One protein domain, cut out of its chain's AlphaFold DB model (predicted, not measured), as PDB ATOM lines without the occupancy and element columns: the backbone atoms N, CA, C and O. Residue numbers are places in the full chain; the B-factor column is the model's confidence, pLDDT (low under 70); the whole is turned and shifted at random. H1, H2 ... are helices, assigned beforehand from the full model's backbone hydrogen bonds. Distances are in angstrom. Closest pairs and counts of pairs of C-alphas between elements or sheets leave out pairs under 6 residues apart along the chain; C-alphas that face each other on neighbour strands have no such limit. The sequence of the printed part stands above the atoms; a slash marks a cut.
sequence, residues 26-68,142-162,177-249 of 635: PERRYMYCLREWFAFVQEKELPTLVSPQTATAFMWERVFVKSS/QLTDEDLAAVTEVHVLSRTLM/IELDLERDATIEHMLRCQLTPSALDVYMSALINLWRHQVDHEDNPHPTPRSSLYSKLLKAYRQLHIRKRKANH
ATOM      1  N   PRO A  26      39.325  35.424 -10.878       44.53
ATOM      2  CA  PRO A  26      39.881  34.303 -10.116       44.53
ATOM      3  C   PRO A  26      39.649  34.436  -8.603       44.53
ATOM      4  O   PRO A  26      39.102  33.517  -7.998       44.53
ATOM      5  N   GLU A  27      39.977  35.587  -8.016       56.38
ATOM      6  CA  GLU A  27      39.826  35.872  -6.580       56.38
ATOM      7  C   GLU A  27      38.374  35.717  -6.125       56.38
ATOM      8  O   GLU A  27      38.112  35.071  -5.118       56.38
ATOM      9  N   ARG A  28      37.403  36.196  -6.915       59.94
ATOM     10  CA  ARG A  28      35.965  35.994  -6.645       59.94
ATOM     11  C   ARG A  28      35.573  34.521  -6.536       59.94
ATOM     12  O   ARG A  28      34.694  34.184  -5.746       59.94
ATOM     13  N   ARG A  29      36.198  33.641  -7.327       65.06
ATOM     14  CA  ARG A  29      35.956  32.190  -7.255       65.06
ATOM     15  C   ARG A  29      36.600  31.580  -6.016       65.06
ATOM     16  O   ARG A  29      35.970  30.747  -5.377       65.06
ATOM     17  N   TYR A  30      37.803  32.026  -5.661       77.44
ATOM     18  CA  TYR A  30      38.497  31.586  -4.450       77.44
ATOM     19  C   TYR A  30      37.730  32.037  -3.200       77.44
ATOM     20  O   TYR A  30      37.393  31.196  -2.378       77.44
ATOM     21  N   MET A  31      37.328  33.307  -3.117       76.31
ATOM     22  CA  MET A  31      36.473  33.846  -2.051       76.31
ATOM     23  C   MET A  31      35.155  33.077  -1.899       76.31
ATOM     24  O   MET A  31      34.731  32.815  -0.777       76.31
ATOM     25  N   TYR A  32      34.515  32.657  -2.998       83.38
ATOM     26  CA  TYR A  32      33.332  31.794  -2.908       83.38
ATOM     27  C   TYR A  32      33.663  30.411  -2.314       83.38
ATOM     28  O   TYR A  32      32.961  29.946  -1.420       83.38
ATOM     29  N   CYS A  33      34.759  29.777  -2.745       85.75
ATOM     30  CA  CYS A  33      35.219  28.507  -2.174       85.75
ATOM     31  C   CYS A  33      35.599  28.626  -0.684       85.75
ATOM     32  O   CYS A  33      35.249  27.743   0.095       85.75
ATOM     33  N   LEU A  34      36.258  29.717  -0.277       87.50
ATOM     34  CA  LEU A  34      36.645  29.969   1.116       87.50
ATOM     35  C   LEU A  34      35.443  30.318   2.006       87.50
ATOM     36  O   LEU A  34      35.382  29.871   3.145       87.50
ATOM     37  N   ARG A  35      34.435  31.033   1.491       87.56
ATOM     38  CA  ARG A  35      33.176  31.260   2.222       87.56
ATOM     39  C   ARG A  35      32.443  29.948   2.516       87.56
ATOM     40  O   ARG A  35      31.911  29.779   3.606       87.56
ATOM     41  N   GLU A  36      32.415  29.024   1.555       88.44
ATOM     42  CA  GLU A  36      31.843  27.686   1.753       88.44
ATOM     43  C   GLU A  36      32.659  26.857   2.758       88.44
ATOM     44  O   GLU A  36      32.067  26.108   3.532       88.44
ATOM     45  N   TRP A  37      33.991  27.011   2.775       89.50
ATOM     46  CA  TRP A  37      34.884  26.396   3.765       89.50
ATOM     47  C   TRP A  37      34.594  26.888   5.185       89.50
ATOM     48  O   TRP A  37      34.286  26.075   6.049       89.50
ATOM     49  N   PHE A  38      34.616  28.201   5.428       89.25
ATOM     50  CA  PHE A  38      34.347  28.738   6.765       89.25
ATOM     51  C   PHE A  38      32.929  28.405   7.248       89.25
ATOM     52  O   PHE A  38      32.751  28.090   8.421       89.25
ATOM     53  N   ALA A  39      31.939  28.373   6.347       87.44
ATOM     54  CA  ALA A  39      30.595  27.907   6.679       87.44
ATOM     55  C   ALA A  39      30.562  26.418   7.081       87.44
ATOM     56  O   ALA A  39      29.869  26.078   8.030       87.44
ATOM     57  N   PHE A  40      31.313  25.540   6.404       85.62
ATOM     58  CA  PHE A  40      31.437  24.126   6.789       85.62
ATOM     59  C   PHE A  40      32.104  23.952   8.153       85.62
ATOM     60  O   PHE A  40      31.595  23.223   8.994       85.62
ATOM     61  N   VAL A  41      33.227  24.640   8.368       83.75
ATOM     62  CA  VAL A  41      33.986  24.600   9.622       83.75
ATOM     63  C   VAL A  41      33.117  25.067  10.792       83.75
ATOM     64  O   VAL A  41      33.079  24.398  11.816       83.75
ATOM     65  N   GLN A  42      32.356  26.154  10.616       84.81
ATOM     66  CA  GLN A  42      31.417  26.658  11.621       84.81
ATOM     67  C   GLN A  42      30.235  25.703  11.872       84.81
ATOM     68  O   GLN A  42      29.858  25.490  13.016       84.81
ATOM     69  N   GLU A  43      29.658  25.117  10.819       83.12
ATOM     70  CA  GLU A  43      28.539  24.157  10.888       83.12
ATOM     71  C   GLU A  43      28.927  22.821  11.551       83.12
ATOM     72  O   GLU A  43      28.058  22.096  12.032       83.12
ATOM     73  N   LYS A  44      30.225  22.506  11.570       76.25
ATOM     74  CA  LYS A  44      30.812  21.274  12.116       76.25
ATOM     75  C   LYS A  44      31.669  21.504  13.368       76.25
ATOM     76  O   LYS A  44      32.349  20.581  13.790       76.25
ATOM     77  N   GLU A  45      31.678  22.722  13.917       78.69
ATOM     78  CA  GLU A  45      32.461  23.110  15.108       78.69
ATOM     79  C   GLU A  45      33.973  22.778  15.018       78.69
ATOM     80  O   GLU A  45      34.649  22.553  16.020       78.69
ATOM     81  N   LEU A  46      34.526  22.765  13.799       77.69
ATOM     82  CA  LEU A  46      35.909  22.359  13.523       77.69
ATOM     83  C   LEU A  46      36.918  23.509  13.719       77.69
ATOM     84  O   LEU A  46      36.549  24.686  13.675       77.69
ATOM     85  N   PRO A  47      38.227  23.202  13.830       78.31
ATOM     86  CA  PRO A  47      39.281  24.209  13.738       78.31
ATOM     87  C   PRO A  47      39.273  24.954  12.393       78.31
ATOM     88  O   PRO A  47      39.115  24.357  11.327       78.31
ATOM     89  N   THR A  48      39.537  26.263  12.430       83.25
ATOM     90  CA  THR A  48      39.722  27.112  11.234       83.25
ATOM     91  C   THR A  48      41.027  26.844  10.486       83.25
ATOM     92  O   THR A  48      41.154  27.234   9.321       83.25
ATOM     93  N   LEU A  49      41.989  26.169  11.124       86.19
ATOM     94  CA  LEU A  49      43.215  25.690  10.494       86.19
ATOM     95  C   LEU A  49      42.895  24.573   9.491       86.19
ATOM     96  O   LEU A  49      42.348  23.524   9.838       86.19
ATOM     97  N   VAL A  50      43.262  24.783   8.228       86.88
ATOM     98  CA  VAL A  50      43.105  23.771   7.181       86.88
ATOM     99  C   VAL A  50      44.095  22.633   7.442       86.88
ATOM    100  O   VAL A  50      45.308  22.849   7.415       86.88
ATOM    101  N   SER A  51      43.582  21.416   7.635       84.56
ATOM    102  CA  SER A  51      44.362  20.175   7.709       84.56
ATOM    103  C   SER A  51      44.005  19.241   6.539       84.56
ATOM    104  O   SER A  51      42.956  19.413   5.910       84.56
ATOM    105  N   PRO A  52      44.834  18.229   6.212       80.62
ATOM    106  CA  PRO A  52      44.499  17.227   5.199       80.62
ATOM    107  C   PRO A  52      43.166  16.520   5.473       80.62
ATOM    108  O   PRO A  52      42.430  16.219   4.533       80.62
ATOM    109  N   GLN A  53      42.847  16.267   6.744       77.81
ATOM    110  CA  GLN A  53      41.618  15.620   7.193       77.81
ATOM    111  C   GLN A  53      40.411  16.537   6.975       77.81
ATOM    112  O   GLN A  53      39.501  16.175   6.226       77.81
ATOM    113  N   THR A  54      40.425  17.746   7.549       80.50
ATOM    114  CA  THR A  54      39.288  18.679   7.473       80.50
ATOM    115  C   THR A  54      39.036  19.147   6.035       80.50
ATOM    116  O   THR A  54      37.885  19.208   5.602       80.50
ATOM    117  N   ALA A  55      40.091  19.345   5.235       85.00
ATOM    118  CA  ALA A  55      39.978  19.609   3.799       85.00
ATOM    119  C   ALA A  55      39.362  18.439   3.011       85.00
ATOM    120  O   ALA A  55      38.542  18.664   2.118       85.00
ATOM    121  N   THR A  56      39.727  17.190   3.328       82.69
ATOM    122  CA  THR A  56      39.159  16.011   2.650       82.69
ATOM    123  C   THR A  56      37.682  15.828   3.017       82.69
ATOM    124  O   THR A  56      36.874  15.588   2.119       82.69
ATOM    125  N   ALA A  57      37.313  16.028   4.289       79.75
ATOM    126  CA  ALA A  57      35.925  15.997   4.756       79.75
ATOM    127  C   ALA A  57      35.065  17.086   4.087       79.75
ATOM    128  O   ALA A  57      34.036  16.769   3.496       79.75
ATOM    129  N   PHE A  58      35.528  18.342   4.053       86.19
ATOM    130  CA  PHE A  58      34.851  19.432   3.336       86.19
ATOM    131  C   PHE A  58      34.608  19.101   1.860       86.19
ATOM    132  O   PHE A  58      33.502  19.302   1.345       86.19
ATOM    133  N   MET A  59      35.633  18.586   1.168       87.44
ATOM    134  CA  MET A  59      35.482  18.183  -0.228       87.44
ATOM    135  C   MET A  59      34.423  17.088  -0.359       87.44
ATOM    136  O   MET A  59      33.537  17.224  -1.204       87.44
ATOM    137  N   TRP A  60      34.484  16.043   0.472       82.69
ATOM    138  CA  TRP A  60      33.527  14.937   0.460       82.69
ATOM    139  C   TRP A  60      32.095  15.390   0.745       82.69
ATOM    140  O   TRP A  60      31.224  15.255  -0.113       82.69
ATOM    141  N   GLU A  61      31.849  15.958   1.918       79.88
ATOM    142  CA  GLU A  61      30.504  16.254   2.399       79.88
ATOM    143  C   GLU A  61      29.861  17.438   1.673       79.88
ATOM    144  O   GLU A  61      28.675  17.383   1.351       79.88
ATOM    145  N   ARG A  62      30.624  18.505   1.385       83.69
ATOM    146  CA  ARG A  62      30.064  19.776   0.889       83.69
ATOM    147  C   ARG A  62      30.353  20.075  -0.577       83.69
ATOM    148  O   ARG A  62      29.609  20.851  -1.172       83.69
ATOM    149  N   VAL A  63      31.390  19.496  -1.189       85.56
ATOM    150  CA  VAL A  63      31.745  19.794  -2.594       85.56
ATOM    151  C   VAL A  63      31.326  18.680  -3.556       85.56
ATOM    152  O   VAL A  63      30.722  18.986  -4.585       85.56
ATOM    153  N   PHE A  64      31.542  17.402  -3.225       81.94
ATOM    154  CA  PHE A  64      31.102  16.278  -4.066       81.94
ATOM    155  C   PHE A  64      29.568  16.144  -4.157       81.94
ATOM    156  O   PHE A  64      29.073  15.557  -5.111       81.94
ATOM    157  N   VAL A  65      28.785  16.769  -3.272       78.00
ATOM    158  CA  VAL A  65      27.309  16.816  -3.393       78.00
ATOM    159  C   VAL A  65      26.775  17.949  -4.285       78.00
ATOM    160  O   VAL A  65      25.575  17.999  -4.563       78.00
ATOM    161  N   LYS A  66      27.609  18.907  -4.722       77.31
ATOM    162  CA  LYS A  66      27.102  20.159  -5.317       77.31
ATOM    163  C   LYS A  66      26.496  19.974  -6.710       77.31
ATOM    164  O   LYS A  66      27.087  19.400  -7.630       77.31
ATOM    165  N   SER A  67      25.323  20.586  -6.884       65.06
ATOM    166  CA  SER A  67      24.678  20.753  -8.183       65.06
ATOM    167  C   SER A  67      25.312  21.895  -8.990       65.06
ATOM    168  O   SER A  67      25.877  22.851  -8.451       65.06
ATOM    169  N   SER A  68      25.161  21.832 -10.313       52.16
ATOM    170  CA  SER A  68      25.697  22.797 -11.286       52.16
ATOM    171  C   SER A  68      25.195  24.231 -11.078       52.16
ATOM    172  O   SER A  68      25.778  25.184 -11.594       52.16
ATOM    173  N   GLN A 142      28.704  -1.512 -15.093       56.50
ATOM    174  CA  GLN A 142      29.703  -1.235 -16.136       56.50
ATOM    175  C   GLN A 142      30.994  -0.592 -15.609       56.50
ATOM    176  O   GLN A 142      31.842  -0.185 -16.415       56.50
ATOM    177  N   LEU A 143      31.166  -0.466 -14.287       59.91
ATOM    178  CA  LEU A 143      32.421  -0.012 -13.678       59.91
ATOM    179  C   LEU A 143      33.572  -0.984 -13.987       59.91
ATOM    180  O   LEU A 143      33.388  -2.194 -14.022       59.91
ATOM    181  N   THR A 144      34.765  -0.442 -14.236       63.56
ATOM    182  CA  THR A 144      35.978  -1.246 -14.466       63.56
ATOM    183  C   THR A 144      36.563  -1.710 -13.145       63.56
ATOM    184  O   THR A 144      36.486  -0.976 -12.160       63.56
ATOM    185  N   ASP A 145      37.259  -2.847 -13.152       64.25
ATOM    186  CA  ASP A 145      37.982  -3.352 -11.979       64.25
ATOM    187  C   ASP A 145      38.962  -2.316 -11.403       64.25
ATOM    188  O   ASP A 145      39.104  -2.224 -10.191       64.25
ATOM    189  N   GLU A 146      39.575  -1.466 -12.240       63.91
ATOM    190  CA  GLU A 146      40.435  -0.361 -11.780       63.91
ATOM    191  C   GLU A 146      39.669   0.713 -10.981       63.91
ATOM    192  O   GLU A 146      40.196   1.260 -10.012       63.91
ATOM    193  N   ASP A 147      38.422   1.011 -11.354       60.78
ATOM    194  CA  ASP A 147      37.600   2.012 -10.663       60.78
ATOM    195  C   ASP A 147      36.982   1.429  -9.398       60.78
ATOM    196  O   ASP A 147      36.928   2.101  -8.370       60.78
ATOM    197  N   LEU A 148      36.569   0.162  -9.462       65.19
ATOM    198  CA  LEU A 148      36.122  -0.592  -8.303       65.19
ATOM    199  C   LEU A 148      37.258  -0.719  -7.281       65.19
ATOM    200  O   LEU A 148      37.054  -0.415  -6.110       65.19
ATOM    201  N   ALA A 149      38.473  -1.047  -7.729       66.75
ATOM    202  CA  ALA A 149      39.671  -1.053  -6.898       66.75
ATOM    203  C   ALA A 149      39.992   0.340  -6.340       66.75
ATOM    204  O   ALA A 149      40.287   0.444  -5.157       66.75
ATOM    205  N   ALA A 150      39.886   1.418  -7.128       65.50
ATOM    206  CA  ALA A 150      40.124   2.779  -6.638       65.50
ATOM    207  C   ALA A 150      39.093   3.225  -5.580       65.50
ATOM    208  O   ALA A 150      39.465   3.856  -4.592       65.50
ATOM    209  N   VAL A 151      37.811   2.877  -5.747       66.81
ATOM    210  CA  VAL A 151      36.754   3.137  -4.752       66.81
ATOM    211  C   VAL A 151      36.956   2.278  -3.500       66.81
ATOM    212  O   VAL A 151      36.859   2.792  -2.386       66.81
ATOM    213  N   THR A 152      37.302   0.997  -3.647       67.19
ATOM    214  CA  THR A 152      37.621   0.110  -2.518       67.19
ATOM    215  C   THR A 152      38.890   0.553  -1.782       67.19
ATOM    216  O   THR A 152      38.920   0.518  -0.555       67.19
ATOM    217  N   GLU A 153      39.912   1.036  -2.486       66.19
ATOM    218  CA  GLU A 153      41.136   1.578  -1.887       66.19
ATOM    219  C   GLU A 153      40.847   2.866  -1.099       66.19
ATOM    220  O   GLU A 153      41.325   3.016   0.024       66.19
ATOM    221  N   VAL A 154      40.012   3.765  -1.637       64.50
ATOM    222  CA  VAL A 154      39.492   4.940  -0.912       64.50
ATOM    223  C   VAL A 154      38.739   4.525   0.354       64.50
ATOM    224  O   VAL A 154      39.001   5.081   1.419       64.50
ATOM    225  N   HIS A 155      37.839   3.544   0.257       64.94
ATOM    226  CA  HIS A 155      37.057   3.040   1.388       64.94
ATOM    227  C   HIS A 155      37.949   2.481   2.504       64.94
ATOM    228  O   HIS A 155      37.822   2.884   3.662       64.94
ATOM    229  N   VAL A 156      38.887   1.595   2.146       62.84
ATOM    230  CA  VAL A 156      39.844   0.998   3.087       62.84
ATOM    231  C   VAL A 156      40.717   2.081   3.716       62.84
ATOM    232  O   VAL A 156      40.799   2.142   4.936       62.84
ATOM    233  N   LEU A 157      41.302   2.985   2.923       59.81
ATOM    234  CA  LEU A 157      42.153   4.054   3.453       59.81
ATOM    235  C   LEU A 157      41.391   5.029   4.349       59.81
ATOM    236  O   LEU A 157      41.959   5.478   5.338       59.81
ATOM    237  N   SER A 158      40.125   5.331   4.048       60.38
ATOM    238  CA  SER A 158      39.282   6.134   4.937       60.38
ATOM    239  C   SER A 158      39.051   5.401   6.257       60.38
ATOM    240  O   SER A 158      39.384   5.936   7.308       60.38
ATOM    241  N   ARG A 159      38.595   4.137   6.234       58.47
ATOM    242  CA  ARG A 159      38.394   3.353   7.468       58.47
ATOM    243  C   ARG A 159      39.690   3.167   8.271       58.47
ATOM    244  O   ARG A 159      39.645   3.259   9.490       58.47
ATOM    245  N   THR A 160      40.845   2.995   7.624       53.25
ATOM    246  CA  THR A 160      42.155   2.937   8.300       53.25
ATOM    247  C   THR A 160      42.607   4.293   8.853       53.25
ATOM    248  O   THR A 160      43.248   4.314   9.895       53.25
ATOM    249  N   LEU A 161      42.270   5.418   8.211       49.16
ATOM    250  CA  LEU A 161      42.545   6.762   8.739       49.16
ATOM    251  C   LEU A 161      41.626   7.132   9.913       49.16
ATOM    252  O   LEU A 161      42.085   7.806  10.829       49.16
ATOM    253  N   MET A 162      40.365   6.683   9.913       49.41
ATOM    254  CA  MET A 162      39.413   6.971  10.997       49.41
ATOM    255  C   MET A 162      39.588   6.039  12.206       49.41
ATOM    256  O   MET A 162      39.567   6.501  13.340       49.41
ATOM    257  N   ILE A 177      35.232  12.998  12.734       39.31
ATOM    258  CA  ILE A 177      34.402  13.128  11.520       39.31
ATOM    259  C   ILE A 177      34.312  11.767  10.807       39.31
ATOM    260  O   ILE A 177      35.025  11.523   9.832       39.31
ATOM    261  N   GLU A 178      33.480  10.849  11.300       42.34
ATOM    262  CA  GLU A 178      33.303   9.533  10.673       42.34
ATOM    263  C   GLU A 178      32.700   9.647   9.263       42.34
ATOM    264  O   GLU A 178      31.496   9.814   9.063       42.34
ATOM    265  N   LEU A 179      33.568   9.528   8.258       47.69
ATOM    266  CA  LEU A 179      33.187   9.408   6.856       47.69
ATOM    267  C   LEU A 179      32.762   7.961   6.574       47.69
ATOM    268  O   LEU A 179      33.599   7.130   6.205       47.69
ATOM    269  N   ASP A 180      31.473   7.647   6.739       47.44
ATOM    270  CA  ASP A 180      30.957   6.338   6.332       47.44
ATOM    271  C   ASP A 180      30.865   6.244   4.802       47.44
ATOM    272  O   ASP A 180      30.041   6.880   4.142       47.44
ATOM    273  N   LEU A 181      31.791   5.471   4.234       53.75
ATOM    274  CA  LEU A 181      31.999   5.330   2.796       53.75
ATOM    275  C   LEU A 181      31.541   3.957   2.291       53.75
ATOM    276  O   LEU A 181      32.311   3.287   1.603       53.75
ATOM    277  N   GLU A 182      30.334   3.482   2.621       58.16
ATOM    278  CA  GLU A 182      29.820   2.238   2.018       58.16
ATOM    279  C   GLU A 182      29.991   2.255   0.488       58.16
ATOM    280  O   GLU A 182      29.801   3.290  -0.156       58.16
ATOM    281  N   ARG A 183      30.404   1.128  -0.109       61.28
ATOM    282  CA  ARG A 183      30.932   1.093  -1.489       61.28
ATOM    283  C   ARG A 183      29.968   1.707  -2.504       61.28
ATOM    284  O   ARG A 183      30.359   2.553  -3.307       61.28
ATOM    285  N   ASP A 184      28.706   1.304  -2.432       60.47
ATOM    286  CA  ASP A 184      27.692   1.707  -3.402       60.47
ATOM    287  C   ASP A 184      27.129   3.102  -3.068       60.47
ATOM    288  O   ASP A 184      26.898   3.899  -3.976       60.47
ATOM    289  N   ALA A 185      27.057   3.474  -1.781       65.50
ATOM    290  CA  ALA A 185      26.751   4.840  -1.341       65.50
ATOM    291  C   ALA A 185      27.836   5.851  -1.765       65.50
ATOM    292  O   ALA A 185      27.520   6.967  -2.163       65.50
ATOM    293  N   THR A 186      29.111   5.452  -1.755       67.81
ATOM    294  CA  THR A 186      30.260   6.248  -2.228       67.81
ATOM    295  C   THR A 186      30.149   6.529  -3.724       67.81
ATOM    296  O   THR A 186      30.356   7.663  -4.164       67.81
ATOM    297  N   ILE A 187      29.772   5.514  -4.510       68.81
ATOM    298  CA  ILE A 187      29.503   5.663  -5.944       68.81
ATOM    299  C   ILE A 187      28.291   6.578  -6.158       68.81
ATOM    300  O   ILE A 187      28.373   7.510  -6.957       68.81
ATOM    301  N   GLU A 188      27.194   6.385  -5.419       71.38
ATOM    302  CA  GLU A 188      26.000   7.229  -5.535       71.38
ATOM    303  C   GLU A 188      26.298   8.697  -5.176       71.38
ATOM    304  O   GLU A 188      25.925   9.610  -5.912       71.38
ATOM    305  N   HIS A 189      27.047   8.937  -4.098       75.88
ATOM    306  CA  HIS A 189      27.475  10.263  -3.644       75.88
ATOM    307  C   HIS A 189      28.325  10.979  -4.696       75.88
ATOM    308  O   HIS A 189      28.048  12.126  -5.048       75.88
ATOM    309  N   MET A 190      29.292  10.275  -5.296       77.25
ATOM    310  CA  MET A 190      30.042  10.788  -6.444       77.25
ATOM    311  C   MET A 190      29.140  11.038  -7.667       77.25
ATOM    312  O   MET A 190      29.307  12.044  -8.358       77.25
ATOM    313  N   LEU A 191      28.155  10.177  -7.942       73.94
ATOM    314  CA  LEU A 191      27.208  10.355  -9.048       73.94
ATOM    315  C   LEU A 191      26.227  11.517  -8.828       73.94
ATOM    316  O   LEU A 191      25.808  12.125  -9.817       73.94
ATOM    317  N   ARG A 192      25.908  11.903  -7.586       77.00
ATOM    318  CA  ARG A 192      25.124  13.117  -7.276       77.00
ATOM    319  C   ARG A 192      25.866  14.400  -7.687       77.00
ATOM    320  O   ARG A 192      25.217  15.368  -8.095       77.00
ATOM    321  N   CYS A 193      27.203  14.395  -7.694       81.88
ATOM    322  CA  CYS A 193      28.027  15.533  -8.116       81.88
ATOM    323  C   CYS A 193      27.718  16.000  -9.551       81.88
ATOM    324  O   CYS A 193      27.666  15.204 -10.500       81.88
ATOM    325  N   GLN A 194      27.593  17.317  -9.740       80.38
ATOM    326  CA  GLN A 194      27.461  17.956 -11.058       80.38
ATOM    327  C   GLN A 194      28.613  18.925 -11.379       80.38
ATOM    328  O   GLN A 194      28.565  19.626 -12.394       80.38
ATOM    329  N   LEU A 195      29.636  19.000 -10.523       83.50
ATOM    330  CA  LEU A 195      30.833  19.803 -10.756       83.50
ATOM    331  C   LEU A 195      31.830  19.029 -11.626       83.50
ATOM    332  O   LEU A 195      32.130  17.873 -11.357       83.50
ATOM    333  N   THR A 196      32.401  19.664 -12.649       83.44
ATOM    334  CA  THR A 196      33.498  19.040 -13.408       83.44
ATOM    335  C   THR A 196      34.719  18.814 -12.503       83.44
ATOM    336  O   THR A 196      34.943  19.613 -11.591       83.44
ATOM    337  N   PRO A 197      35.582  17.811 -12.763       84.62
ATOM    338  CA  PRO A 197      36.787  17.594 -11.958       84.62
ATOM    339  C   PRO A 197      37.665  18.849 -11.823       84.62
ATOM    340  O   PRO A 197      38.130  19.169 -10.734       84.62
ATOM    341  N   SER A 198      37.790  19.640 -12.894       80.88
ATOM    342  CA  SER A 198      38.522  20.916 -12.888       80.88
ATOM    343  C   SER A 198      37.907  22.005 -11.995       80.88
ATOM    344  O   SER A 198      38.571  23.003 -11.732       80.88
ATOM    345  N   ALA A 199      36.653  21.864 -11.554       84.12
ATOM    346  CA  ALA A 199      36.038  22.737 -10.555       84.12
ATOM    347  C   ALA A 199      36.343  22.265  -9.122       84.12
ATOM    348  O   ALA A 199      36.571  23.105  -8.255       84.12
ATOM    349  N   LEU A 200      36.442  20.951  -8.885       87.94
ATOM    350  CA  LEU A 200      36.940  20.395  -7.616       87.94
ATOM    351  C   LEU A 200      38.394  20.820  -7.367       87.94
ATOM    352  O   LEU A 200      38.744  21.263  -6.275       87.94
ATOM    353  N   ASP A 201      39.215  20.784  -8.421       86.31
ATOM    354  CA  ASP A 201      40.588  21.288  -8.390       86.31
ATOM    355  C   ASP A 201      40.661  22.786  -8.012       86.31
ATOM    356  O   ASP A 201      41.617  23.183  -7.353       86.31
ATOM    357  N   VAL A 202      39.645  23.608  -8.329       84.75
ATOM    358  CA  VAL A 202      39.577  25.022  -7.888       84.75
ATOM    359  C   VAL A 202      39.267  25.145  -6.394       84.75
ATOM    360  O   VAL A 202      39.926  25.939  -5.727       84.75
ATOM    361  N   TYR A 203      38.333  24.354  -5.850       90.38
ATOM    362  CA  TYR A 203      38.079  24.331  -4.399       90.38
ATOM    363  C   TYR A 203      39.350  23.947  -3.626       90.38
ATOM    364  O   TYR A 203      39.748  24.660  -2.706       90.38
ATOM    365  N   MET A 204      40.057  22.896  -4.056       90.75
ATOM    366  CA  MET A 204      41.332  22.523  -3.434       90.75
ATOM    367  C   MET A 204      42.439  23.555  -3.648       90.75
ATOM    368  O   MET A 204      43.253  23.754  -2.753       90.75
ATOM    369  N   SER A 205      42.497  24.240  -4.795       88.50
ATOM    370  CA  SER A 205      43.452  25.340  -4.981       88.50
ATOM    371  C   SER A 205      43.166  26.543  -4.076       88.50
ATOM    372  O   SER A 205      44.118  27.220  -3.694       88.50
ATOM    373  N   ALA A 206      41.908  26.784  -3.694       88.75
ATOM    374  CA  ALA A 206      41.563  27.777  -2.680       88.75
ATOM    375  C   ALA A 206      42.006  27.324  -1.277       88.75
ATOM    376  O   ALA A 206      42.684  28.084  -0.592       88.75
ATOM    377  N   LEU A 207      41.738  26.071  -0.884       90.50
ATOM    378  CA  LEU A 207      42.200  25.533   0.406       90.50
ATOM    379  C   LEU A 207      43.729  25.487   0.532       90.50
ATOM    380  O   LEU A 207      44.258  25.815   1.584       90.50
ATOM    381  N   ILE A 208      44.455  25.145  -0.538       90.00
ATOM    382  CA  ILE A 208      45.930  25.195  -0.563       90.00
ATOM    383  C   ILE A 208      46.442  26.641  -0.448       90.00
ATOM    384  O   ILE A 208      47.524  26.864   0.091       90.00
ATOM    385  N   ASN A 209      45.695  27.627  -0.952       88.25
ATOM    386  CA  ASN A 209      46.061  29.037  -0.834       88.25
ATOM    387  C   ASN A 209      45.788  29.592   0.570       88.25
ATOM    388  O   ASN A 209      46.661  30.287   1.083       88.25
ATOM    389  N   LEU A 210      44.660  29.229   1.196       90.31
ATOM    390  CA  LEU A 210      44.404  29.514   2.609       90.31
ATOM    391  C   LEU A 210      45.462  28.835   3.484       90.31
ATOM    392  O   LEU A 210      46.172  29.528   4.189       90.31
ATOM    393  N   TRP A 211      45.663  27.520   3.364       92.62
ATOM    394  CA  TRP A 211      46.678  26.787   4.136       92.62
ATOM    395  C   TRP A 211      48.070  27.429   4.071       92.62
ATOM    396  O   TRP A 211      48.714  27.552   5.104       92.62
ATOM    397  N   ARG A 212      48.517  27.904   2.898       88.81
ATOM    398  CA  ARG A 212      49.778  28.662   2.792       88.81
ATOM    399  C   ARG A 212      49.762  29.934   3.636       88.81
ATOM    400  O   ARG A 212      50.671  30.111   4.427       88.81
ATOM    401  N   HIS A 213      48.710  30.750   3.540       88.38
ATOM    402  CA  HIS A 213      48.547  31.920   4.410       88.38
ATOM    403  C   HIS A 213      48.653  31.548   5.896       88.38
ATOM    404  O   HIS A 213      49.347  32.235   6.635       88.38
ATOM    405  N   GLN A 214      48.036  30.437   6.309       89.62
ATOM    406  CA  GLN A 214      48.067  29.980   7.700       89.62
ATOM    407  C   GLN A 214      49.425  29.409   8.133       89.62
ATOM    408  O   GLN A 214      49.791  29.531   9.295       89.62
ATOM    409  N   VAL A 215      50.190  28.793   7.231       88.31
ATOM    410  CA  VAL A 215      51.587  28.397   7.497       88.31
ATOM    411  C   VAL A 215      52.494  29.630   7.588       88.31
ATOM    412  O   VAL A 215      53.389  29.666   8.421       88.31
ATOM    413  N   ASP A 216      52.240  30.647   6.760       86.56
ATOM    414  CA  ASP A 216      53.047  31.868   6.684       86.56
ATOM    415  C   ASP A 216      52.730  32.889   7.815       86.56
ATOM    416  O   ASP A 216      53.567  33.748   8.092       86.56
ATOM    417  N   HIS A 217      51.540  32.836   8.450       85.50
ATOM    418  CA  HIS A 217      51.057  33.861   9.409       85.50
ATOM    419  C   HIS A 217      50.303  33.340  10.657       85.50
ATOM    420  O   HIS A 217      50.055  34.127  11.569       85.50
ATOM    421  N   GLU A 218      49.884  32.070  10.703       84.06
ATOM    422  CA  GLU A 218      49.036  31.493  11.774       84.06
ATOM    423  C   GLU A 218      49.664  30.214  12.384       84.06
ATOM    424  O   GLU A 218      48.966  29.426  13.020       84.06
ATOM    425  N   ASP A 219      50.967  29.987  12.153       84.44
ATOM    426  CA  ASP A 219      51.766  28.832  12.607       84.44
ATOM    427  C   ASP A 219      51.106  27.448  12.380       84.44
ATOM    428  O   ASP A 219      51.275  26.518  13.172       84.44
ATOM    429  N   ASN A 220      50.349  27.278  11.286       86.25
ATOM    430  CA  ASN A 220      49.614  26.037  11.005       86.25
ATOM    431  C   ASN A 220      50.570  24.819  10.894       86.25
ATOM    432  O   ASN A 220      51.348  24.740   9.939       86.25
ATOM    433  N   PRO A 221      50.487  23.822  11.801       85.88
ATOM    434  CA  PRO A 221      51.439  22.712  11.861       85.88
ATOM    435  C   PRO A 221      51.142  21.589  10.852       85.88
ATOM    436  O   PRO A 221      51.865  20.591  10.796       85.88
ATOM    437  N   HIS A 222      50.051  21.680  10.086       83.81
ATOM    438  CA  HIS A 222      49.596  20.584   9.237       83.81
ATOM    439  C   HIS A 222      50.289  20.556   7.865       83.81
ATOM    440  O   HIS A 222      50.521  21.604   7.256       83.81
ATOM    441  N   PRO A 223      50.557  19.361   7.301       85.88
ATOM    442  CA  PRO A 223      51.031  19.239   5.927       85.88
ATOM    443  C   PRO A 223      49.929  19.606   4.919       85.88
ATOM    444  O   PRO A 223      48.759  19.767   5.263       85.88
ATOM    445  N   THR A 224      50.309  19.730   3.645       84.69
ATOM    446  CA  THR A 224      49.450  20.326   2.610       84.69
ATOM    447  C   THR A 224      48.060  19.660   2.478       84.69
ATOM    448  O   THR A 224      47.974  18.430   2.487       84.69
ATOM    449  N   PRO A 225      46.964  20.426   2.262       86.19
ATOM    450  CA  PRO A 225      45.590  19.907   2.253       86.19
ATOM    451  C   PRO A 225      45.304  18.810   1.219       86.19
ATOM    452  O   PRO A 225      44.316  18.085   1.332       86.19
ATOM    453  N   ARG A 226      46.140  18.680   0.179       85.00
ATOM    454  CA  ARG A 226      46.016  17.631  -0.842       85.00
ATOM    455  C   ARG A 226      46.503  16.286  -0.292       85.00
ATOM    456  O   ARG A 226      47.609  15.842  -0.587       85.00
ATOM    457  N   SER A 227      45.641  15.635   0.482       80.69
ATOM    458  CA  SER A 227      45.881  14.304   1.041       80.69
ATOM    459  C   SER A 227      46.000  13.212  -0.042       80.69
ATOM    460  O   SER A 227      45.521  13.349  -1.177       80.69
ATOM    461  N   SER A 228      46.610  12.078   0.325       78.06
ATOM    462  CA  SER A 228      46.612  10.858  -0.502       78.06
ATOM    463  C   SER A 228      45.179  10.349  -0.741       78.06
ATOM    464  O   SER A 228      44.819  10.018  -1.870       78.06
ATOM    465  N   LEU A 229      44.328  10.402   0.293       75.31
ATOM    466  CA  LEU A 229      42.913  10.029   0.223       75.31
ATOM    467  C   LEU A 229      42.135  10.905  -0.775       75.31
ATOM    468  O   LEU A 229      41.482  10.369  -1.668       75.31
ATOM    469  N   TYR A 230      42.278  12.235  -0.712       81.94
ATOM    470  CA  TYR A 230      41.685  13.152  -1.694       81.94
ATOM    471  C   TYR A 230      42.182  12.867  -3.118       81.94
ATOM    472  O   TYR A 230      41.409  12.901  -4.074       81.94
ATOM    473  N   SER A 231      43.469  12.558  -3.277       82.25
ATOM    474  CA  SER A 231      44.052  12.268  -4.591       82.25
ATOM    475  C   SER A 231      43.446  11.004  -5.223       82.25
ATOM    476  O   SER A 231      43.207  10.976  -6.433       82.25
ATOM    477  N   LYS A 232      43.117   9.994  -4.407       79.25
ATOM    478  CA  LYS A 232      42.437   8.758  -4.833       79.25
ATOM    479  C   LYS A 232      40.936   8.971  -5.070       79.25
ATOM    480  O   LYS A 232      40.439   8.573  -6.123       79.25
ATOM    481  N   LEU A 233      40.253   9.716  -4.194       79.06
ATOM    482  CA  LEU A 233      38.874  10.198  -4.393       79.06
ATOM    483  C   LEU A 233      38.718  10.932  -5.737       79.06
ATOM    484  O   LEU A 233      37.802  10.651  -6.509       79.06
ATOM    485  N   LEU A 234      39.646  11.839  -6.056       85.75
ATOM    486  CA  LEU A 234      39.643  12.592  -7.308       85.75
ATOM    487  C   LEU A 234      39.943  11.710  -8.533       85.75
ATOM    488  O   LEU A 234      39.389  11.972  -9.602       85.75
ATOM    489  N   LYS A 235      40.778  10.665  -8.404       83.38
ATOM    490  CA  LYS A 235      40.986   9.671  -9.476       83.38
ATOM    491  C   LYS A 235      39.684   8.923  -9.771       83.38
ATOM    492  O   LYS A 235      39.225   8.963 -10.911       83.38
ATOM    493  N   ALA A 236      39.067   8.322  -8.750       79.50
ATOM    494  CA  ALA A 236      37.801   7.599  -8.882       79.50
ATOM    495  C   ALA A 236      36.701   8.493  -9.482       79.50
ATOM    496  O   ALA A 236      36.044   8.116 -10.455       79.50
ATOM    497  N   TYR A 237      36.572   9.734  -8.995       84.00
ATOM    498  CA  TYR A 237      35.601  10.679  -9.541       84.00
ATOM    499  C   TYR A 237      35.851  11.040 -11.010       84.00
ATOM    500  O   TYR A 237      34.900  11.149 -11.783       84.00
ATOM    501  N   ARG A 238      37.110  11.228 -11.431       86.06
ATOM    502  CA  ARG A 238      37.436  11.535 -12.836       86.06
ATOM    503  C   ARG A 238      36.972  10.414 -13.775       86.06
ATOM    504  O   ARG A 238      36.398  10.721 -14.819       86.06
ATOM    505  N   GLN A 239      37.135   9.153 -13.377       78.12
ATOM    506  CA  GLN A 239      36.708   7.985 -14.157       78.12
ATOM    507  C   GLN A 239      35.176   7.824 -14.165       78.12
ATOM    508  O   GLN A 239      34.566   7.699 -15.232       78.12
ATOM    509  N   LEU A 240      34.525   7.952 -13.002       76.75
ATOM    510  CA  LEU A 240      33.059   7.983 -12.881       76.75
ATOM    511  C   LEU A 240      32.436   9.109 -13.719       76.75
ATOM    512  O   LEU A 240      31.452   8.889 -14.423       76.75
ATOM    513  N   HIS A 241      33.033  10.302 -13.714       80.44
ATOM    514  CA  HIS A 241      32.594  11.434 -14.529       80.44
ATOM    515  C   HIS A 241      32.750  11.153 -16.036       80.44
ATOM    516  O   HIS A 241      31.883  11.545 -16.818       80.44
ATOM    517  N   ILE A 242      33.803  10.447 -16.472       76.56
ATOM    518  CA  ILE A 242      33.943  10.005 -17.873       76.56
ATOM    519  C   ILE A 242      32.819   9.026 -18.248       76.56
ATOM    520  O   ILE A 242      32.174   9.228 -19.279       76.56
ATOM    521  N   ARG A 243      32.505   8.029 -17.408       73.50
ATOM    522  CA  ARG A 243      31.361   7.131 -17.661       73.50
ATOM    523  C   ARG A 243      30.022   7.848 -17.662       73.50
ATOM    524  O   ARG A 243      29.240   7.630 -18.578       73.50
ATOM    525  N   LYS A 244      29.781   8.747 -16.706       75.50
ATOM    526  CA  LYS A 244      28.565   9.568 -16.636       75.50
ATOM    527  C   LYS A 244      28.346  10.353 -17.935       75.50
ATOM    528  O   LYS A 244      27.228  10.384 -18.438       75.50
ATOM    529  N   ARG A 245      29.407  10.907 -18.539       75.88
ATOM    530  CA  ARG A 245      29.329  11.528 -19.876       75.88
ATOM    531  C   ARG A 245      28.926  10.525 -20.966       75.88
ATOM    532  O   ARG A 245      28.028  10.833 -21.745       75.88
ATOM    533  N   LYS A 246      29.545   9.339 -21.011       72.44
ATOM    534  CA  LYS A 246      29.238   8.302 -22.018       72.44
ATOM    535  C   LYS A 246      27.812   7.754 -21.903       72.44
ATOM    536  O   LYS A 246      27.124   7.668 -22.916       72.44
ATOM    537  N   ALA A 247      27.361   7.445 -20.686       68.62
ATOM    538  CA  ALA A 247      26.009   6.959 -20.399       68.62
ATOM    539  C   ALA A 247      24.933   8.004 -20.741       68.62
ATOM    540  O   ALA A 247      23.934   7.678 -21.372       68.62
ATOM    541  N   ASN A 248      25.187   9.284 -20.447       73.06
ATOM    542  CA  ASN A 248      24.325  10.401 -20.857       73.06
ATOM    543  C   ASN A 248      24.341  10.684 -22.375       73.06
ATOM    544  O   ASN A 248      23.723  11.656 -22.815       73.06
ATOM    545  N   HIS A 249      25.100   9.917 -23.167       72.56
ATOM    546  CA  HIS A 249      25.397  10.190 -24.575       72.56
ATOM    547  C   HIS A 249      25.866  11.641 -24.821       72.56
ATOM    548  O   HIS A 249      25.514  12.272 -25.824       72.56
TER     549      HIS A 249
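What this domain is: This is residues 26 to 68, 142 to 162 and 177 to 249 of the 635 residues of the protein "NDC10_II domain-containing protein" of Cryptococcus amylolentus CBS 6273 (UniProt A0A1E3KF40). H2 sits beside the long hairpin of H5 and H6, a loose up-and-down bundle. H1 crosses H5 at one side; H3 and H4 pack on H6. All helix, with 137 printed residues and six named helices, it is compact: radius of gyration of the C-alphas 15.1 A, spans 48 by 34 by 23 A.

Where its parts are: H1, residues 26 to 43, starts at C-alpha 26 (39.881, 34.303, -10.116). H2 is 52 to 63, H3 145 to 162, H4 183 to 192, H5 197 to 217, 30.4 A, and H6 228 to 247, ending at C-alpha 247 (26.009, 6.959, -20.399).

How they stand to each other: H1 touches H5 with residues 30 to 34 alone, about perpendicular at 77 degrees, C-alphas of Tyr 30 and Ala 206 closest, 5.2 A. H3 touches H6, C-alphas 150 and 236 closest, 5.8 A. Every O i to N i+4 pair is within hydrogen-bond range except in H5, 16 of 17.

The domain as a whole: Cuts at 69 to 141 and 163 to 176 leave gaps of 24.8 A and 8.0 A; pLDDT is under 70 at, for instance, 142 to 162.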